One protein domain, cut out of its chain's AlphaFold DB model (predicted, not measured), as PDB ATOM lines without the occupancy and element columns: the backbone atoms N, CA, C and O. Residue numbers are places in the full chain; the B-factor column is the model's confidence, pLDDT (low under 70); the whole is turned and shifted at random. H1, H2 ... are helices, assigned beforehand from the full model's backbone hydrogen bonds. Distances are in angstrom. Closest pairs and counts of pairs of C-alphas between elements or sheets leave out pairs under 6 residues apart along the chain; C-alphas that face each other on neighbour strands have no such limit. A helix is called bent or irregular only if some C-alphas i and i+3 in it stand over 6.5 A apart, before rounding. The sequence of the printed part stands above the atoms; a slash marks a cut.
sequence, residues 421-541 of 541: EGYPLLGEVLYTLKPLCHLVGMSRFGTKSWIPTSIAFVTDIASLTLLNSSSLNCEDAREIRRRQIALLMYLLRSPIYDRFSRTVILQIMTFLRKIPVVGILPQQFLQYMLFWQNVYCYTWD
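Overview. This is residues 421 to 541 of the 541 residues of the protein "Peroxisomal membrane protein PEX16" of Daphnia magna (UniProt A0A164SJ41). The domain has two lobes set at a corner: three helices, H1 to H3, where H2 packs on both arms of the bent H1 and on H3, and a long arm made of H4 with H5 folding back beside it. H3 and H4 meet at the corner, and their lines stand at 80 degrees. The printed part has 121 residues with five named helices, H1 to H5 in chain order, and no named strand: class all helix. It is loose, with a radius of gyration of the C-alphas of 17.8 A, and spans 58 by 39 by 20 A.

Arrangement. H1, residues 423 to 445, was assigned as one helix by its hydrogen bonds but is bent, C-alphas 432 and 435 being 7.3 A apart; its arms H1a, residues 423 to 432, and H1b, residues 435 to 445, stand at a steep tilt of 59 degrees. H2, residues 451 to 467, touches H1a, closest C-alphas Gly 427 and Ser 463 at 4.1 A. With residues 451 to 456 alone H2 touches H1b in a hairpin, closest C-alphas Gly 441 and Pro 452 at 4.5 A. H3, residues 476 to 491, forms a hairpin with H2, closest C-alphas Leu 464 and Ile 480 at 7.3 A. H4, residues 496 to 512, and H3 only just touch, only at the corner, with 3 pairs of C-alphas within 8 A; Leu 491 and Tyr 497 have the closest, 5.8 A apart. H5, residues 521 to 536, only just touches H4 in a hairpin, with residue 522 alone and 3 such pairs, the closest C-alphas Met 509 and Pro 522 at 5.4 A. H5 is apart from H3. Every O i to N i+4 pair is within hydrogen-bond range in H1a, H1b, H2 and H5, but 8 of 12 in H3 and 11 of 13 in H4.

Along the chain. H1a begins at C-alpha 423, (-14.805, -42.738, -80.749), and H5 ends at C-alpha 536, (14.744, -33.616, -86.768). H2 is 24.3 A long, H3 24.9 A, H4 22.9 A and H5 20.9 A. H4 is irregular, only just, with C-alphas 499 and 502 6.8 A apart, and has a kink of 36 degrees near residue 503.

Size, cuts and confidence. The C-alphas farthest apart, of Glu 421 and Pro 516, are 59.0 A apart. The printed part has no cut and no long link. The model's pLDDT is under 70 at residues 469 to 475 and 539 to 541.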
ATOM      1  N   GLU A 421     -17.246 -42.346 -87.298       72.44
ATOM      2  CA  GLU A 421     -18.254 -41.764 -86.409       72.44
ATOM      3  C   GLU A 421     -18.003 -42.224 -84.966       72.44
ATOM      4  O   GLU A 421     -17.536 -43.339 -84.723       72.44
ATOM      5  N   GLY A 422     -18.262 -41.343 -83.996       81.94
ATOM      6  CA  GLY A 422     -17.997 -41.598 -82.577       81.94
ATOM      7  C   GLY A 422     -16.504 -41.665 -82.218       81.94
ATOM      8  O   GLY A 422     -15.685 -40.877 -82.694       81.94
ATOM      9  N   TYR A 423     -16.144 -42.605 -81.340       83.12
ATOM     10  CA  TYR A 423     -14.805 -42.738 -80.749       83.12
ATOM     11  C   TYR A 423     -13.613 -42.744 -81.731       83.12
ATOM     12  O   TYR A 423     -12.650 -42.025 -81.454       83.12
ATOM     13  N   PRO A 424     -13.613 -43.472 -82.868       82.88
ATOM     14  CA  PRO A 424     -12.459 -43.464 -83.768       82.88
ATOM     15  C   PRO A 424     -12.266 -42.120 -84.495       82.88
ATOM     16  O   PRO A 424     -11.126 -41.757 -84.777       82.88
ATOM     17  N   LEU A 425     -13.328 -41.329 -84.719       84.88
ATOM     18  CA  LEU A 425     -13.196 -39.957 -85.233       84.88
ATOM     19  C   LEU A 425     -12.490 -39.053 -84.215       84.88
ATOM     20  O   LEU A 425     -11.576 -38.311 -84.572       84.88
ATOM     21  N   LEU A 426     -12.860 -39.160 -82.934       87.06
ATOM     22  CA  LEU A 426     -12.168 -38.461 -81.849       87.06
ATOM     23  C   LEU A 426     -10.689 -38.886 -81.765       87.06
ATOM     24  O   LEU A 426      -9.822 -38.042 -81.540       87.06
ATOM     25  N   GLY A 427     -10.390 -40.164 -82.022       86.00
ATOM     26  CA  GLY A 427      -9.026 -40.687 -82.130       86.00
ATOM     27  C   GLY A 427      -8.191 -40.024 -83.236       86.00
ATOM     28  O   GLY A 427      -7.036 -39.667 -82.988       86.00
ATOM     29  N   GLU A 428      -8.767 -39.789 -84.421       87.44
ATOM     30  CA  GLU A 428      -8.101 -39.063 -85.518       87.44
ATOM     31  C   GLU A 428      -7.947 -37.562 -85.236       87.44
ATOM     32  O   GLU A 428      -6.896 -36.982 -85.528       87.44
ATOM     33  N   VAL A 429      -8.955 -36.925 -84.630       88.50
ATOM     34  CA  VAL A 429      -8.893 -35.504 -84.244       88.50
ATOM     35  C   VAL A 429      -7.793 -35.274 -83.202       88.50
ATOM     36  O   VAL A 429      -6.970 -34.373 -83.371       88.50
ATOM     37  N   LEU A 430      -7.702 -36.129 -82.178       89.31
ATOM     38  CA  LEU A 430      -6.633 -36.082 -81.173       89.31
ATOM     39  C   LEU A 430      -5.244 -36.253 -81.808       89.31
ATOM     40  O   LEU A 430      -4.356 -35.432 -81.565       89.31
ATOM     41  N   TYR A 431      -5.063 -37.256 -82.676       88.31
ATOM     42  CA  TYR A 431      -3.801 -37.465 -83.400       88.31
ATOM     43  C   TYR A 431      -3.408 -36.257 -84.261       88.31
ATOM     44  O   TYR A 431      -2.236 -35.889 -84.344       88.31
ATOM     45  N   THR A 432      -4.394 -35.607 -84.877       86.75
ATOM     46  CA  THR A 432      -4.177 -34.444 -85.743       86.75
ATOM     47  C   THR A 432      -3.804 -33.184 -84.954       86.75
ATOM     48  O   THR A 432      -2.991 -32.390 -85.427       86.75
ATOM     49  N   LEU A 433      -4.334 -33.007 -83.739       88.81
ATOM     50  CA  LEU A 433      -4.040 -31.854 -82.876       88.81
ATOM     51  C   LEU A 433      -2.687 -31.952 -82.146       88.81
ATOM     52  O   LEU A 433      -2.098 -30.917 -81.823       88.81
ATOM     53  N   LYS A 434      -2.160 -33.165 -81.927       88.69
ATOM     54  CA  LYS A 434      -0.889 -33.444 -81.223       88.69
ATOM     55  C   LYS A 434       0.267 -32.456 -81.492       88.69
ATOM     56  O   LYS A 434       0.790 -31.930 -80.506       88.69
ATOM     57  N   PRO A 435       0.707 -32.177 -82.740       88.12
ATOM     58  CA  PRO A 435       1.847 -31.282 -82.977       88.12
ATOM     59  C   PRO A 435       1.595 -29.848 -82.485       88.12
ATOM     60  O   PRO A 435       2.509 -29.201 -81.976       88.12
ATOM     61  N   LEU A 436       0.350 -29.364 -82.552       88.44
ATOM     62  CA  LEU A 436      -0.026 -28.041 -82.049       88.44
ATOM     63  C   LEU A 436      -0.172 -28.036 -80.522       88.44
ATOM     64  O   LEU A 436       0.324 -27.116 -79.875       88.44
ATOM     65  N   CYS A 437      -0.744 -29.088 -79.926       89.19
ATOM     66  CA  CYS A 437      -0.742 -29.275 -78.470       89.19
ATOM     67  C   CYS A 437       0.689 -29.292 -77.905       89.19
ATOM     68  O   CYS A 437       0.953 -28.672 -76.874       89.19
ATOM     69  N   HIS A 438       1.633 -29.928 -78.609       89.75
ATOM     70  CA  HIS A 438       3.050 -29.893 -78.257       89.75
ATOM     71  C   HIS A 438       3.642 -28.480 -78.366       89.75
ATOM     72  O   HIS A 438       4.278 -28.025 -77.419       89.75
ATOM     73  N   LEU A 439       3.426 -27.759 -79.475       88.69
ATOM     74  CA  LEU A 439       3.950 -26.394 -79.653       88.69
ATOM     75  C   LEU A 439       3.399 -25.402 -78.613       88.69
ATOM     76  O   LEU A 439       4.162 -24.597 -78.082       88.69
ATOM     77  N   VAL A 440       2.113 -25.495 -78.259       88.44
ATOM     78  CA  VAL A 440       1.503 -24.707 -77.167       88.44
ATOM     79  C   VAL A 440       2.069 -25.112 -75.798       88.44
ATOM     80  O   VAL A 440       2.242 -24.267 -74.919       88.44
ATOM     81  N   GLY A 441       2.423 -26.387 -75.619       87.06
ATOM     82  CA  GLY A 441       3.204 -26.843 -74.472       87.06
ATOM     83  C   GLY A 441       4.593 -26.197 -74.427       87.06
ATOM     84  O   GLY A 441       4.979 -25.650 -73.396       87.06
ATOM     85  N   MET A 442       5.340 -26.218 -75.537       86.50
ATOM     86  CA  MET A 442       6.686 -25.635 -75.623       86.50
ATOM     87  C   MET A 442       6.693 -24.131 -75.351       86.50
ATOM     88  O   MET A 442       7.608 -23.651 -74.683       86.50
ATOM     89  N   SER A 443       5.700 -23.387 -75.849       85.56
ATOM     90  CA  SER A 443       5.643 -21.932 -75.680       85.56
ATOM     91  C   SER A 443       5.305 -21.498 -74.250       85.56
ATOM     92  O   SER A 443       5.725 -20.418 -73.843       85.56
ATOM     93  N   ARG A 444       4.603 -22.334 -73.469       88.75
ATOM     94  CA  ARG A 444       4.280 -22.057 -72.055       88.75
ATOM     95  C   ARG A 444       5.263 -22.651 -71.048       88.75
ATOM     96  O   ARG A 444       5.576 -21.995 -70.063       88.75
ATOM     97  N   PHE A 445       5.748 -23.872 -71.275       86.81
ATOM     98  CA  PHE A 445       6.596 -24.601 -70.318       86.81
ATOM     99  C   PHE A 445       8.080 -24.655 -70.717       86.81
ATOM    100  O   PHE A 445       8.910 -25.173 -69.970       86.81
ATOM    101  N   GLY A 446       8.439 -24.113 -71.883       82.94
ATOM    102  CA  GLY A 446       9.808 -24.076 -72.384       82.94
ATOM    103  C   GLY A 446      10.288 -25.408 -72.969       82.94
ATOM    104  O   GLY A 446       9.848 -26.497 -72.596       82.94
ATOM    105  N   THR A 447      11.250 -25.321 -73.887       77.19
ATOM    106  CA  THR A 447      11.692 -26.426 -74.761       77.19
ATOM    107  C   THR A 447      12.434 -27.573 -74.062       77.19
ATOM    108  O   THR A 447      12.655 -28.607 -74.684       77.19
ATOM    109  N   LYS A 448      12.823 -27.406 -72.790       75.69
ATOM    110  CA  LYS A 448      13.527 -28.419 -71.974       75.69
ATOM    111  C   LYS A 448      12.625 -29.132 -70.958       75.69
ATOM    112  O   LYS A 448      13.094 -30.009 -70.233       75.69
ATOM    113  N   SER A 449      11.359 -28.730 -70.847       85.69
ATOM    114  CA  SER A 449      10.415 -29.338 -69.908       85.69
ATOM    115  C   SER A 449       9.907 -30.689 -70.422       85.69
ATOM    116  O   SER A 449       9.854 -30.936 -71.623       85.69
ATOM    117  N   TRP A 450       9.518 -31.581 -69.507       86.81
ATOM    118  CA  TRP A 450       8.922 -32.877 -69.867       86.81
ATOM    119  C   TRP A 450       7.438 -32.758 -70.251       86.81
ATOM    120  O   TRP A 450       6.909 -33.631 -70.930       86.81
ATOM    121  N   ILE A 451       6.772 -31.666 -69.859       88.75
ATOM    122  CA  ILE A 451       5.325 -31.465 -70.015       88.75
ATOM    123  C   ILE A 451       4.858 -31.542 -71.488       88.75
ATOM    124  O   ILE A 451       3.917 -32.292 -71.743       88.75
ATOM    125  N   PRO A 452       5.494 -30.874 -72.476       88.69
ATOM    126  CA  PRO A 452       5.064 -30.936 -73.876       88.69
ATOM    127  C   PRO A 452       5.169 -32.356 -74.443       88.69
ATOM    128  O   PRO A 452       4.235 -32.842 -75.079       88.69
ATOM    129  N   THR A 453       6.278 -33.047 -74.164       87.38
ATOM    130  CA  THR A 453       6.518 -34.435 -74.582       87.38
ATOM    131  C   THR A 453       5.521 -35.398 -73.943       87.38
ATOM    132  O   THR A 453       4.990 -36.263 -74.637       87.38
ATOM    133  N   SER A 454       5.209 -35.226 -72.653       89.06
ATOM    134  CA  SER A 454       4.190 -36.018 -71.956       89.06
ATOM    135  C   SER A 454       2.792 -35.792 -72.532       89.06
ATOM    136  O   SER A 454       2.083 -36.767 -72.763       89.06
ATOM    137  N   ILE A 455       2.411 -34.544 -72.839       90.12
ATOM    138  CA  ILE A 455       1.152 -34.233 -73.538       90.12
ATOM    139  C   ILE A 455       1.114 -34.974 -74.880       90.12
ATOM    140  O   ILE A 455       0.189 -35.742 -75.129       90.12
ATOM    141  N   ALA A 456       2.156 -34.833 -75.706       90.50
ATOM    142  CA  ALA A 456       2.232 -35.499 -77.004       90.50
ATOM    143  C   ALA A 456       2.207 -37.037 -76.907       90.50
ATOM    144  O   ALA A 456       1.727 -37.691 -77.829       90.50
ATOM    145  N   PHE A 457       2.730 -37.633 -75.831       90.94
ATOM    146  CA  PHE A 457       2.715 -39.083 -75.599       90.94
ATOM    147  C   PHE A 457       1.325 -39.580 -75.184       90.94
ATOM    148  O   PHE A 457       0.820 -40.557 -75.735       90.94
ATOM    149  N   VAL A 458       0.670 -38.865 -74.263       92.56
ATOM    150  CA  VAL A 458      -0.694 -39.176 -73.812       92.56
ATOM    151  C   VAL A 458      -1.698 -39.021 -74.959       92.56
ATOM    152  O   VAL A 458      -2.561 -39.881 -75.113       92.56
ATOM    153  N   THR A 459      -1.562 -37.997 -75.811       91.12
ATOM    154  CA  THR A 459      -2.418 -37.825 -77.000       91.12
ATOM    155  C   THR A 459      -2.261 -38.968 -78.010       91.12
ATOM    156  O   THR A 459      -3.265 -39.439 -78.544       91.12
ATOM    157  N   ASP A 460      -1.038 -39.462 -78.242       90.81
ATOM    158  CA  ASP A 460      -0.794 -40.625 -79.113       90.81
ATOM    159  C   ASP A 460      -1.429 -41.907 -78.551       90.81
ATOM    160  O   ASP A 460      -2.095 -42.639 -79.284       90.81
ATOM    161  N   ILE A 461      -1.265 -42.172 -77.249       92.69
ATOM    162  CA  ILE A 461      -1.867 -43.345 -76.600       92.69
ATOM    163  C   ILE A 461      -3.395 -43.252 -76.626       92.69
ATOM    164  O   ILE A 461      -4.044 -44.223 -77.008       92.69
ATOM    165  N   ALA A 462      -3.972 -42.096 -76.286       92.31
ATOM    166  CA  ALA A 462      -5.418 -41.878 -76.325       92.31
ATOM    167  C   ALA A 462      -5.996 -42.055 -77.740       92.31
ATOM    168  O   ALA A 462      -7.050 -42.661 -77.905       92.31
ATOM    169  N   SER A 463      -5.290 -41.586 -78.774       91.69
ATOM    170  CA  SER A 463      -5.664 -41.857 -80.165       91.69
ATOM    171  C   SER A 463      -5.657 -43.360 -80.468       91.69
ATOM    172  O   SER A 463      -6.650 -43.903 -80.953       91.69
ATOM    173  N   LEU A 464      -4.568 -44.059 -80.135       89.38
ATOM    174  CA  LEU A 464      -4.414 -45.482 -80.439       89.38
ATOM    175  C   LEU A 464      -5.421 -46.372 -79.693       89.38
ATOM    176  O   LEU A 464      -5.910 -47.333 -80.288       89.38
ATOM    177  N   THR A 465      -5.781 -46.063 -78.442       89.06
ATOM    178  CA  THR A 465      -6.813 -46.824 -77.715       89.06
ATOM    179  C   THR A 465      -8.209 -46.611 -78.302       89.06
ATOM    180  O   THR A 465      -8.950 -47.583 -78.443       89.06
ATOM    181  N   LEU A 466      -8.548 -45.386 -78.722       87.75
ATOM    182  CA  LEU A 466      -9.817 -45.082 -79.395       87.75
ATOM    183  C   LEU A 466      -9.930 -45.772 -80.767       87.75
ATOM    184  O   LEU A 466     -10.979 -46.329 -81.093       87.75
ATOM    185  N   LEU A 467      -8.850 -45.794 -81.553       82.44
ATOM    186  CA  LEU A 467      -8.823 -46.408 -82.888       82.44
ATOM    187  C   LEU A 467      -8.869 -47.944 -82.856       82.44
ATOM    188  O   LEU A 467      -9.467 -48.561 -83.741       82.44
ATOM    189  N   ASN A 468      -8.300 -48.569 -81.820       79.75
ATOM    190  CA  ASN A 468      -8.274 -50.028 -81.647       79.75
ATOM    191  C   ASN A 468      -9.668 -50.657 -81.411       79.75
ATOM    192  O   ASN A 468      -9.800 -51.875 -81.439       79.75
ATOM    193  N   SER A 469     -10.712 -49.844 -81.205       66.19
ATOM    194  CA  SER A 469     -12.110 -50.300 -81.117       66.19
ATOM    195  C   SER A 469     -12.779 -50.570 -82.478       66.19
ATOM    196  O   SER A 469     -13.895 -51.086 -82.525       66.19
ATOM    197  N   SER A 470     -12.128 -50.217 -83.593       66.81
ATOM    198  CA  SER A 470     -12.725 -50.253 -84.936       66.81
ATOM    199  C   SER A 470     -12.417 -51.537 -85.726       66.81
ATOM    200  O   SER A 470     -11.399 -52.199 -85.524       66.81
ATOM    201  N   SER A 471     -13.296 -51.897 -86.673       59.16
ATOM    202  CA  SER A 471     -13.064 -53.012 -87.611       59.16
ATOM    203  C   SER A 471     -12.196 -52.555 -88.791       59.16
ATOM    204  O   SER A 471     -12.696 -52.150 -89.838       59.16
ATOM    205  N   LEU A 472     -10.879 -52.585 -88.576       64.50
ATOM    206  CA  LEU A 472      -9.847 -52.029 -89.460       64.50
ATOM    207  C   LEU A 472      -9.688 -52.780 -90.793       64.50
ATOM    208  O   LEU A 472      -9.655 -54.013 -90.821       64.50
ATOM    209  N   ASN A 473      -9.446 -52.050 -91.889       67.19
ATOM    210  CA  ASN A 473      -8.936 -52.651 -93.124       67.19
ATOM    211  C   ASN A 473      -7.436 -52.989 -93.001       67.19
ATOM    212  O   ASN A 473      -6.719 -52.512 -92.121       67.19
ATOM    213  N   CYS A 474      -6.915 -53.767 -93.956       69.00
ATOM    214  CA  CYS A 474      -5.483 -54.097 -94.053       69.00
ATOM    215  C   CYS A 474      -4.572 -52.860 -94.252       69.00
ATOM    216  O   CYS A 474      -3.376 -52.905 -93.951       69.00
ATOM    217  N   GLU A 475      -5.130 -51.764 -94.769       68.25
ATOM    218  CA  GLU A 475      -4.453 -50.473 -94.934       68.25
ATOM    219  C   GLU A 475      -4.425 -49.720 -93.585       68.25
ATOM    220  O   GLU A 475      -3.344 -49.430 -93.072       68.25
ATOM    221  N   ASP A 476      -5.585 -49.535 -92.941       74.88
ATOM    222  CA  ASP A 476      -5.731 -48.902 -91.617       74.88
ATOM    223  C   ASP A 476      -4.866 -49.586 -90.539       74.88
ATOM    224  O   ASP A 476      -4.161 -48.941 -89.761       74.88
ATOM    225  N   ALA A 477      -4.837 -50.922 -90.526       79.19
ATOM    226  CA  ALA A 477      -4.012 -51.701 -89.601       79.19
ATOM    227  C   ALA A 477      -2.495 -51.516 -89.833       79.19
ATOM    228  O   ALA A 477      -1.692 -51.680 -88.910       79.19
ATOM    229  N   ARG A 478      -2.080 -51.156 -91.056       79.38
ATOM    230  CA  ARG A 478      -0.685 -50.823 -91.394       79.38
ATOM    231  C   ARG A 478      -0.317 -49.423 -90.900       79.38
ATOM    232  O   ARG A 478       0.786 -49.237 -90.391       79.38
ATOM    233  N   GLU A 479      -1.242 -48.473 -91.012       78.06
ATOM    234  CA  GLU A 479      -1.122 -47.112 -90.472       78.06
ATOM    235  C   GLU A 479      -1.008 -47.140 -88.942       78.06
ATOM    236  O   GLU A 479      -0.059 -46.588 -88.386       78.06
ATOM    237  N   ILE A 480      -1.893 -47.871 -88.256       82.94
ATOM    238  CA  ILE A 480      -1.844 -48.041 -86.795       82.94
ATOM    239  C   ILE A 480      -0.530 -48.695 -86.359       82.94
ATOM    240  O   ILE A 480       0.108 -48.201 -85.432       82.94
ATOM    241  N   ARG A 481      -0.043 -49.725 -87.066       85.62
ATOM    242  CA  ARG A 481       1.281 -50.310 -86.785       85.62
ATOM    243  C   ARG A 481       2.422 -49.303 -86.983       85.62
ATOM    244  O   ARG A 481       3.373 -49.307 -86.206       85.62
ATOM    245  N   ARG A 482       2.338 -48.413 -87.980       83.94
ATOM    246  CA  ARG A 482       3.310 -47.321 -88.173       83.94
ATOM    247  C   ARG A 482       3.252 -46.308 -87.023       83.94
ATOM    248  O   ARG A 482       4.310 -45.920 -86.538       83.94
ATOM    249  N   ARG A 483       2.056 -45.928 -86.553       87.31
ATOM    250  CA  ARG A 483       1.868 -45.050 -85.380       87.31
ATOM    251  C   ARG A 483       2.398 -45.706 -84.091       87.31
ATOM    252  O   ARG A 483       3.126 -45.064 -83.344       87.31
ATOM    253  N   GLN A 484       2.160 -47.005 -83.886       88.38
ATOM    254  CA  GLN A 484       2.737 -47.788 -82.778       88.38
ATOM    255  C   GLN A 484       4.274 -47.826 -82.817       88.38
ATOM    256  O   GLN A 484       4.916 -47.587 -81.800       88.38
ATOM    257  N   ILE A 485       4.887 -48.074 -83.982       87.88
ATOM    258  CA  ILE A 485       6.355 -48.045 -84.130       87.88
ATOM    259  C   ILE A 485       6.905 -46.629 -83.886       87.88
ATOM    260  O   ILE A 485       7.977 -46.481 -83.302       87.88
ATOM    261  N   ALA A 486       6.165 -45.579 -84.261       86.19
ATOM    262  CA  ALA A 486       6.554 -44.195 -83.994       86.19
ATOM    263  C   ALA A 486       6.608 -43.849 -82.489       86.19
ATOM    264  O   ALA A 486       7.363 -42.948 -82.122       86.19
ATOM    265  N   LEU A 487       5.928 -44.596 -81.604       89.44
ATOM    266  CA  LEU A 487       6.086 -44.445 -80.148       89.44
ATOM    267  C   LEU A 487       7.536 -44.686 -79.693       89.44
ATOM    268  O   LEU A 487       8.008 -44.035 -78.765       89.44
ATOM    269  N   LEU A 488       8.291 -45.551 -80.381       88.25
ATOM    270  CA  LEU A 488       9.706 -45.793 -80.065       88.25
ATOM    271  C   LEU A 488      10.578 -44.547 -80.305       88.25
ATOM    272  O   LEU A 488      11.596 -44.372 -79.639       88.25
ATOM    273  N   MET A 489      10.158 -43.631 -81.188       84.75
ATOM    274  CA  MET A 489      10.872 -42.372 -81.432       84.75
ATOM    275  C   MET A 489      10.810 -41.408 -80.239       84.75
ATOM    276  O   MET A 489      11.662 -40.524 -80.150       84.75
ATOM    277  N   TYR A 490       9.881 -41.587 -79.288       86.62
ATOM    278  CA  TYR A 490       9.870 -40.804 -78.044       86.62
ATOM    279  C   TYR A 490      11.159 -41.019 -77.234       86.62
ATOM    280  O   TYR A 490      11.637 -40.081 -76.603       86.62
ATOM    281  N   LEU A 491      11.784 -42.200 -77.321       86.00
ATOM    282  CA  LEU A 491      13.065 -42.489 -76.663       86.00
ATOM    283  C   LEU A 491      14.238 -41.696 -77.263       86.00
ATOM    284  O   LEU A 491      15.213 -41.426 -76.566       86.00
ATOM    285  N   LEU A 492      14.167 -41.321 -78.544       82.88
ATOM    286  CA  LEU A 492      15.230 -40.579 -79.232       82.88
ATOM    287  C   LEU A 492      15.030 -39.055 -79.163       82.88
ATOM    288  O   LEU A 492      15.965 -38.300 -79.410       82.88
ATOM    289  N   ARG A 493      13.839 -38.573 -78.796       85.06
ATOM    290  CA  ARG A 493      13.536 -37.137 -78.714       85.06
ATOM    291  C   ARG A 493      13.874 -36.546 -77.338       85.06
ATOM    292  O   ARG A 493      13.866 -37.226 -76.311       85.06
ATOM    293  N   SER A 494      14.203 -35.256 -77.322       81.88
ATOM    294  CA  SER A 494      14.381 -34.501 -76.073       81.88
ATOM    295  C   SER A 494      13.017 -34.366 -75.364       81.88
ATOM    296  O   SER A 494      12.006 -34.236 -76.060       81.88
ATOM    297  N   PRO A 495      12.938 -34.421 -74.018       81.56
ATOM    298  CA  PRO A 495      14.032 -34.517 -73.043       81.56
ATOM    299  C   PRO A 495      14.369 -35.945 -72.566       81.56
ATOM    300  O   PRO A 495      15.295 -36.110 -71.769       81.56
ATOM    301  N   ILE A 496      13.658 -36.979 -73.037       85.88
ATOM    302  CA  ILE A 496      13.928 -38.386 -72.674       85.88
ATOM    303  C   ILE A 496      15.343 -38.783 -73.115       85.88
ATOM    304  O   ILE A 496      16.109 -39.345 -72.328       85.88
ATOM    305  N   TYR A 497      15.713 -38.414 -74.345       86.69
ATOM    306  CA  TYR A 497      17.048 -38.631 -74.890       86.69
ATOM    307  C   TYR A 497      18.149 -38.044 -74.004       86.69
ATOM    308  O   TYR A 497      19.056 -38.768 -73.604       86.69
ATOM    309  N   ASP A 498      18.062 -36.758 -73.653       83.69
ATOM    310  CA  ASP A 498      19.132 -36.064 -72.929       83.69
ATOM    311  C   ASP A 498      19.358 -36.600 -71.511       83.69
ATOM    312  O   ASP A 498      20.473 -36.500 -70.999       83.69
ATOM    313  N   ARG A 499      18.324 -37.188 -70.892       84.75
ATOM    314  CA  ARG A 499      18.383 -37.721 -69.524       84.75
ATOM    315  C   ARG A 499      18.728 -39.211 -69.450       84.75
ATOM    316  O   ARG A 499      19.364 -39.615 -68.482       84.75
ATOM    317  N   PHE A 500      18.315 -40.012 -70.435       86.62
ATOM    318  CA  PHE A 500      18.457 -41.473 -70.401       86.62
ATOM    319  C   PHE A 500      19.142 -42.038 -71.648       86.62
ATOM    320  O   PHE A 500      20.220 -42.618 -71.553       86.62
ATOM    321  N   SER A 501      18.558 -41.867 -72.835       88.94
ATOM    322  CA  SER A 501      19.040 -42.567 -74.036       88.94
ATOM    323  C   SER A 501      20.454 -42.142 -74.440       88.94
ATOM    324  O   SER A 501      21.239 -42.970 -74.892       88.94
ATOM    325  N   ARG A 502      20.823 -40.875 -74.225       87.88
ATOM    326  CA  ARG A 502      22.146 -40.325 -74.546       87.88
ATOM    327  C   ARG A 502      23.278 -41.023 -73.790       87.88
ATOM    328  O   ARG A 502      24.326 -41.255 -74.386       87.88
ATOM    329  N   THR A 503      23.101 -41.376 -72.515       88.06
ATOM    330  CA  THR A 503      24.151 -42.066 -71.743       88.06
ATOM    331  C   THR A 503      24.306 -43.515 -72.201       88.06
ATOM    332  O   THR A 503      25.430 -43.945 -72.452       88.06
ATOM    333  N   VAL A 504      23.195 -44.223 -72.429       90.38
ATOM    334  CA  VAL A 504      23.180 -45.591 -72.979       90.38
ATOM    335  C   VAL A 504      23.820 -45.637 -74.372       90.38
ATOM    336  O   VAL A 504      24.687 -46.467 -74.638       90.38
ATOM    337  N   ILE A 505      23.463 -44.704 -75.259       87.75
ATOM    338  CA  ILE A 505      24.038 -44.614 -76.607       87.75
ATOM    339  C   ILE A 505      25.542 -44.301 -76.538       87.75
ATOM    340  O   ILE A 505      26.319 -44.924 -77.258       87.75
ATOM    341  N   LEU A 506      25.992 -43.408 -75.649       87.56
ATOM    342  CA  LEU A 506      27.424 -43.141 -75.450       87.56
ATOM    343  C   LEU A 506      28.185 -44.359 -74.893       87.56
ATOM    344  O   LEU A 506      29.311 -44.617 -75.323       87.56
ATOM    345  N   GLN A 507      27.584 -45.151 -74.001       88.62
ATOM    346  CA  GLN A 507      28.159 -46.422 -73.538       88.62
ATOM    347  C   GLN A 507      28.314 -47.420 -74.699       88.62
ATOM    348  O   GLN A 507      29.399 -47.960 -74.907       88.62
ATOM    349  N   ILE A 508      27.281 -47.589 -75.531       88.56
ATOM    350  CA  ILE A 508      27.337 -48.448 -76.726       88.56
ATOM    351  C   ILE A 508      28.406 -47.948 -77.718       88.56
ATOM    352  O   ILE A 508      29.202 -48.740 -78.219       88.56
ATOM    353  N   MET A 509      28.498 -46.637 -77.961       85.50
ATOM    354  CA  MET A 509      29.507 -46.055 -78.859       85.50
ATOM    355  C   MET A 509      30.939 -46.196 -78.324       85.50
ATOM    356  O   MET A 509      31.857 -46.473 -79.095       85.50
ATOM    357  N   THR A 510      31.152 -46.057 -77.012       85.81
ATOM    358  CA  THR A 510      32.474 -46.278 -76.394       85.81
ATOM    359  C   THR A 510      32.870 -47.753 -76.338       85.81
ATOM    360  O   THR A 510      34.064 -48.045 -76.403       85.81
ATOM    361  N   PHE A 511      31.906 -48.679 -76.299       87.75
ATOM    362  CA  PHE A 511      32.140 -50.111 -76.500       87.75
ATOM    363  C   PHE A 511      32.526 -50.419 -77.956       87.75
ATOM    364  O   PHE A 511      33.591 -50.984 -78.193       87.75
ATOM    365  N   LEU A 512      31.732 -49.964 -78.935       86.94
ATOM    366  CA  LEU A 512      32.009 -50.136 -80.372       86.94
ATOM    367  C   LEU A 512      33.378 -49.568 -80.783       86.94
ATOM    368  O   LEU A 512      34.055 -50.142 -81.635       86.94
ATOM    369  N   ARG A 513      33.830 -48.483 -80.136       83.50
ATOM    370  CA  ARG A 513      35.157 -47.888 -80.360       83.50
ATOM    371  C   ARG A 513      36.329 -48.820 -80.016       83.50
ATOM    372  O   ARG A 513      37.425 -48.597 -80.517       83.50
ATOM    373  N   LYS A 514      36.128 -49.860 -79.196       85.44
ATOM    374  CA  LYS A 514      37.175 -50.841 -78.846       85.44
ATOM    375  C   LYS A 514      37.444 -51.873 -79.950       85.44
ATOM    376  O   LYS A 514      38.416 -52.613 -79.850       85.44
ATOM    377  N   ILE A 515      36.597 -51.950 -80.978       87.75
ATOM    378  CA  ILE A 515      36.715 -52.935 -82.061       87.75
ATOM    379  C   ILE A 515      37.578 -52.332 -83.189       87.75
ATOM    380  O   ILE A 515      37.181 -51.310 -83.756       87.75
ATOM    381  N   PRO A 516      38.718 -52.949 -83.568       71.81
ATOM    382  CA  PRO A 516      39.762 -52.300 -84.377       71.81
ATOM    383  C   PRO A 516      39.374 -51.950 -85.824       71.81
ATOM    384  O   PRO A 516      40.082 -51.183 -86.465       71.81
ATOM    385  N   VAL A 517      38.246 -52.461 -86.334       78.06
ATOM    386  CA  VAL A 517      37.691 -52.088 -87.655       78.06
ATOM    387  C   VAL A 517      36.517 -51.106 -87.532       78.06
ATOM    388  O   VAL A 517      36.337 -50.233 -88.376       78.06
ATOM    389  N   VAL A 518      35.714 -51.212 -86.468       79.44
ATOM    390  CA  VAL A 518      34.478 -50.421 -86.308       79.44
ATOM    391  C   VAL A 518      34.760 -49.035 -85.724       79.44
ATOM    392  O   VAL A 518      33.982 -48.114 -85.959       79.44
ATOM    393  N   GLY A 519      35.869 -48.849 -84.998       74.44
ATOM    394  CA  GLY A 519      36.100 -47.680 -84.139       74.44
ATOM    395  C   GLY A 519      36.096 -46.291 -84.796       74.44
ATOM    396  O   GLY A 519      35.944 -45.301 -84.083       74.44
ATOM    397  N   ILE A 520      36.174 -46.203 -86.127       77.44
ATOM    398  CA  ILE A 520      36.029 -44.950 -86.891       77.44
ATOM    399  C   ILE A 520      34.555 -44.493 -86.954       77.44
ATOM    400  O   ILE A 520      34.261 -43.297 -86.884       77.44
ATOM    401  N   LEU A 521      33.611 -45.436 -87.050       80.69
ATOM    402  CA  LEU A 521      32.186 -45.151 -87.266       80.69
ATOM    403  C   LEU A 521      31.503 -44.442 -86.074       80.69
ATOM    404  O   LEU A 521      30.789 -43.470 -86.328       80.69
ATOM    405  N   PRO A 522      31.726 -44.817 -84.791       83.50
ATOM    406  CA  PRO A 522      31.118 -44.139 -83.642       83.50
ATOM    407  C   PRO A 522      31.346 -42.624 -83.588       83.50
ATOM    408  O   PRO A 522      30.452 -41.887 -83.176       83.50
ATOM    409  N   GLN A 523      32.516 -42.137 -84.015       77.44
ATOM    410  CA  GLN A 523      32.833 -40.707 -83.968       77.44
ATOM    411  C   GLN A 523      32.088 -39.913 -85.050       77.44
ATOM    412  O   GLN A 523      31.587 -38.824 -84.772       77.44
ATOM    413  N   GLN A 524      31.957 -40.474 -86.256       79.06
ATOM    414  CA  GLN A 524      31.133 -39.891 -87.320       79.06
ATOM    415  C   GLN A 524      29.646 -39.935 -86.938       79.06
ATOM    416  O   GLN A 524      28.945 -38.927 -87.029       79.06
ATOM    417  N   PHE A 525      29.177 -41.081 -86.435       82.12
ATOM    418  CA  PHE A 525      27.793 -41.277 -86.006       82.12
ATOM    419  C   PHE A 525      27.384 -40.308 -84.891       82.12
ATOM    420  O   PHE A 525      26.305 -39.728 -84.963       82.12
ATOM    421  N   LEU A 526      28.250 -40.051 -83.903       80.81
ATOM    422  CA  LEU A 526      27.968 -39.093 -82.829       80.81
ATOM    423  C   LEU A 526      27.846 -37.644 -83.340       80.81
ATOM    424  O   LEU A 526      27.001 -36.896 -82.849       80.81
ATOM    425  N   GLN A 527      28.639 -37.247 -84.343       79.06
ATOM    426  CA  GLN A 527      28.511 -35.926 -84.974       79.06
ATOM    427  C   GLN A 527      27.186 -35.793 -85.739       79.06
ATOM    428  O   GLN A 527      26.469 -34.808 -85.550       79.06
ATOM    429  N   TYR A 528      26.811 -36.803 -86.534       79.88
ATOM    430  CA  TYR A 528      25.516 -36.815 -87.223       79.88
ATOM    431  C   TYR A 528      24.333 -36.865 -86.249       79.88
ATOM    432  O   TYR A 528      23.373 -36.130 -86.438       79.88
ATOM    433  N   MET A 529      24.412 -37.644 -85.170       81.31
ATOM    434  CA  MET A 529      23.376 -37.731 -84.133       81.31
ATOM    435  C   MET A 529      23.086 -36.374 -83.478       81.31
ATOM    436  O   MET A 529      21.926 -36.023 -83.286       81.31
ATOM    437  N   LEU A 530      24.118 -35.574 -83.185       78.25
ATOM    438  CA  LEU A 530      23.940 -34.219 -82.646       78.25
ATOM    439  C   LEU A 530      23.285 -33.268 -83.664       78.25
ATOM    440  O   LEU A 530      22.467 -32.434 -83.279       78.25
ATOM    441  N   PHE A 531      23.586 -33.410 -84.959       78.00
ATOM    442  CA  PHE A 531      22.872 -32.691 -86.022       78.00
ATOM    443  C   PHE A 531      21.402 -33.138 -86.112       78.00
ATOM    444  O   PHE A 531      20.501 -32.299 -86.098       78.00
ATOM    445  N   TRP A 532      21.146 -34.451 -86.104       77.44
ATOM    446  CA  TRP A 532      19.800 -35.031 -86.156       77.44
ATOM    447  C   TRP A 532      18.946 -34.572 -84.969       77.44
ATOM    448  O   TRP A 532      17.792 -34.190 -85.164       77.44
ATOM    449  N   GLN A 533      19.523 -34.493 -83.765       80.81
ATOM    450  CA  GLN A 533      18.802 -34.033 -82.579       80.81
ATOM    451  C   GLN A 533      18.309 -32.584 -82.717       80.81
ATOM    452  O   GLN A 533      17.168 -32.275 -82.374       80.81
ATOM    453  N   ASN A 534      19.153 -31.705 -83.267       75.56
ATOM    454  CA  ASN A 534      18.873 -30.275 -83.419       75.56
ATOM    455  C   ASN A 534      17.932 -29.939 -84.595       75.56
ATOM    456  O   ASN A 534      17.293 -28.880 -84.582       75.56
ATOM    457  N   VAL A 535      17.860 -30.813 -85.607       74.38
ATOM    458  CA  VAL A 535      17.143 -30.569 -86.876       74.38
ATOM    459  C   VAL A 535      15.880 -31.429 -87.041       74.38
ATOM    460  O   VAL A 535      14.913 -30.948 -87.613       74.38
ATOM    461  N   TYR A 536      15.831 -32.652 -86.503       77.44
ATOM    462  CA  TYR A 536      14.744 -33.616 -86.768       77.44
ATOM    463  C   TYR A 536      13.994 -34.107 -85.512       77.44
ATOM    464  O   TYR A 536      12.901 -34.670 -85.615       77.44
ATOM    465  N   CYS A 537      14.555 -33.924 -84.313       72.19
ATOM    466  CA  CYS A 537      14.042 -34.552 -83.083       72.19
ATOM    467  C   CYS A 537      13.283 -33.603 -82.135       72.19
ATOM    468  O   CYS A 537      13.052 -33.965 -80.981       72.19
ATOM    469  N   TYR A 538      12.886 -32.413 -82.603       70.88
ATOM    470  CA  TYR A 538      12.221 -31.384 -81.784       70.88
ATOM    471  C   TYR A 538      10.744 -31.113 -82.159       70.88
ATOM    472  O   TYR A 538      10.009 -30.520 -81.368       70.88
ATOM    473  N   THR A 539      10.303 -31.571 -83.333       68.06
ATOM    474  CA  THR A 539       8.921 -31.536 -83.855       68.06
ATOM    475  C   THR A 539       8.250 -32.921 -83.763       68.06
ATOM    476  O   THR A 539       8.935 -33.929 -83.572       68.06
ATOM    477  N   TRP A 540       6.912 -32.999 -83.848       63.81
ATOM    478  CA  TRP A 540       6.113 -34.207 -83.533       63.81
ATOM    479  C   TRP A 540       5.083 -34.551 -84.619       63.81
ATOM    480  O   TRP A 540       3.893 -34.720 -84.343       63.81
ATOM    481  N   ASP A 541       5.590 -34.652 -85.843       56.38
ATOM    482  CA  ASP A 541       4.839 -34.710 -87.106       56.38
ATOM    483  C   ASP A 541       4.425 -36.125 -87.568       56.38
ATOM    484  O   ASP A 541       5.199 -37.078 -87.308       56.38
TER     485      ASP A 541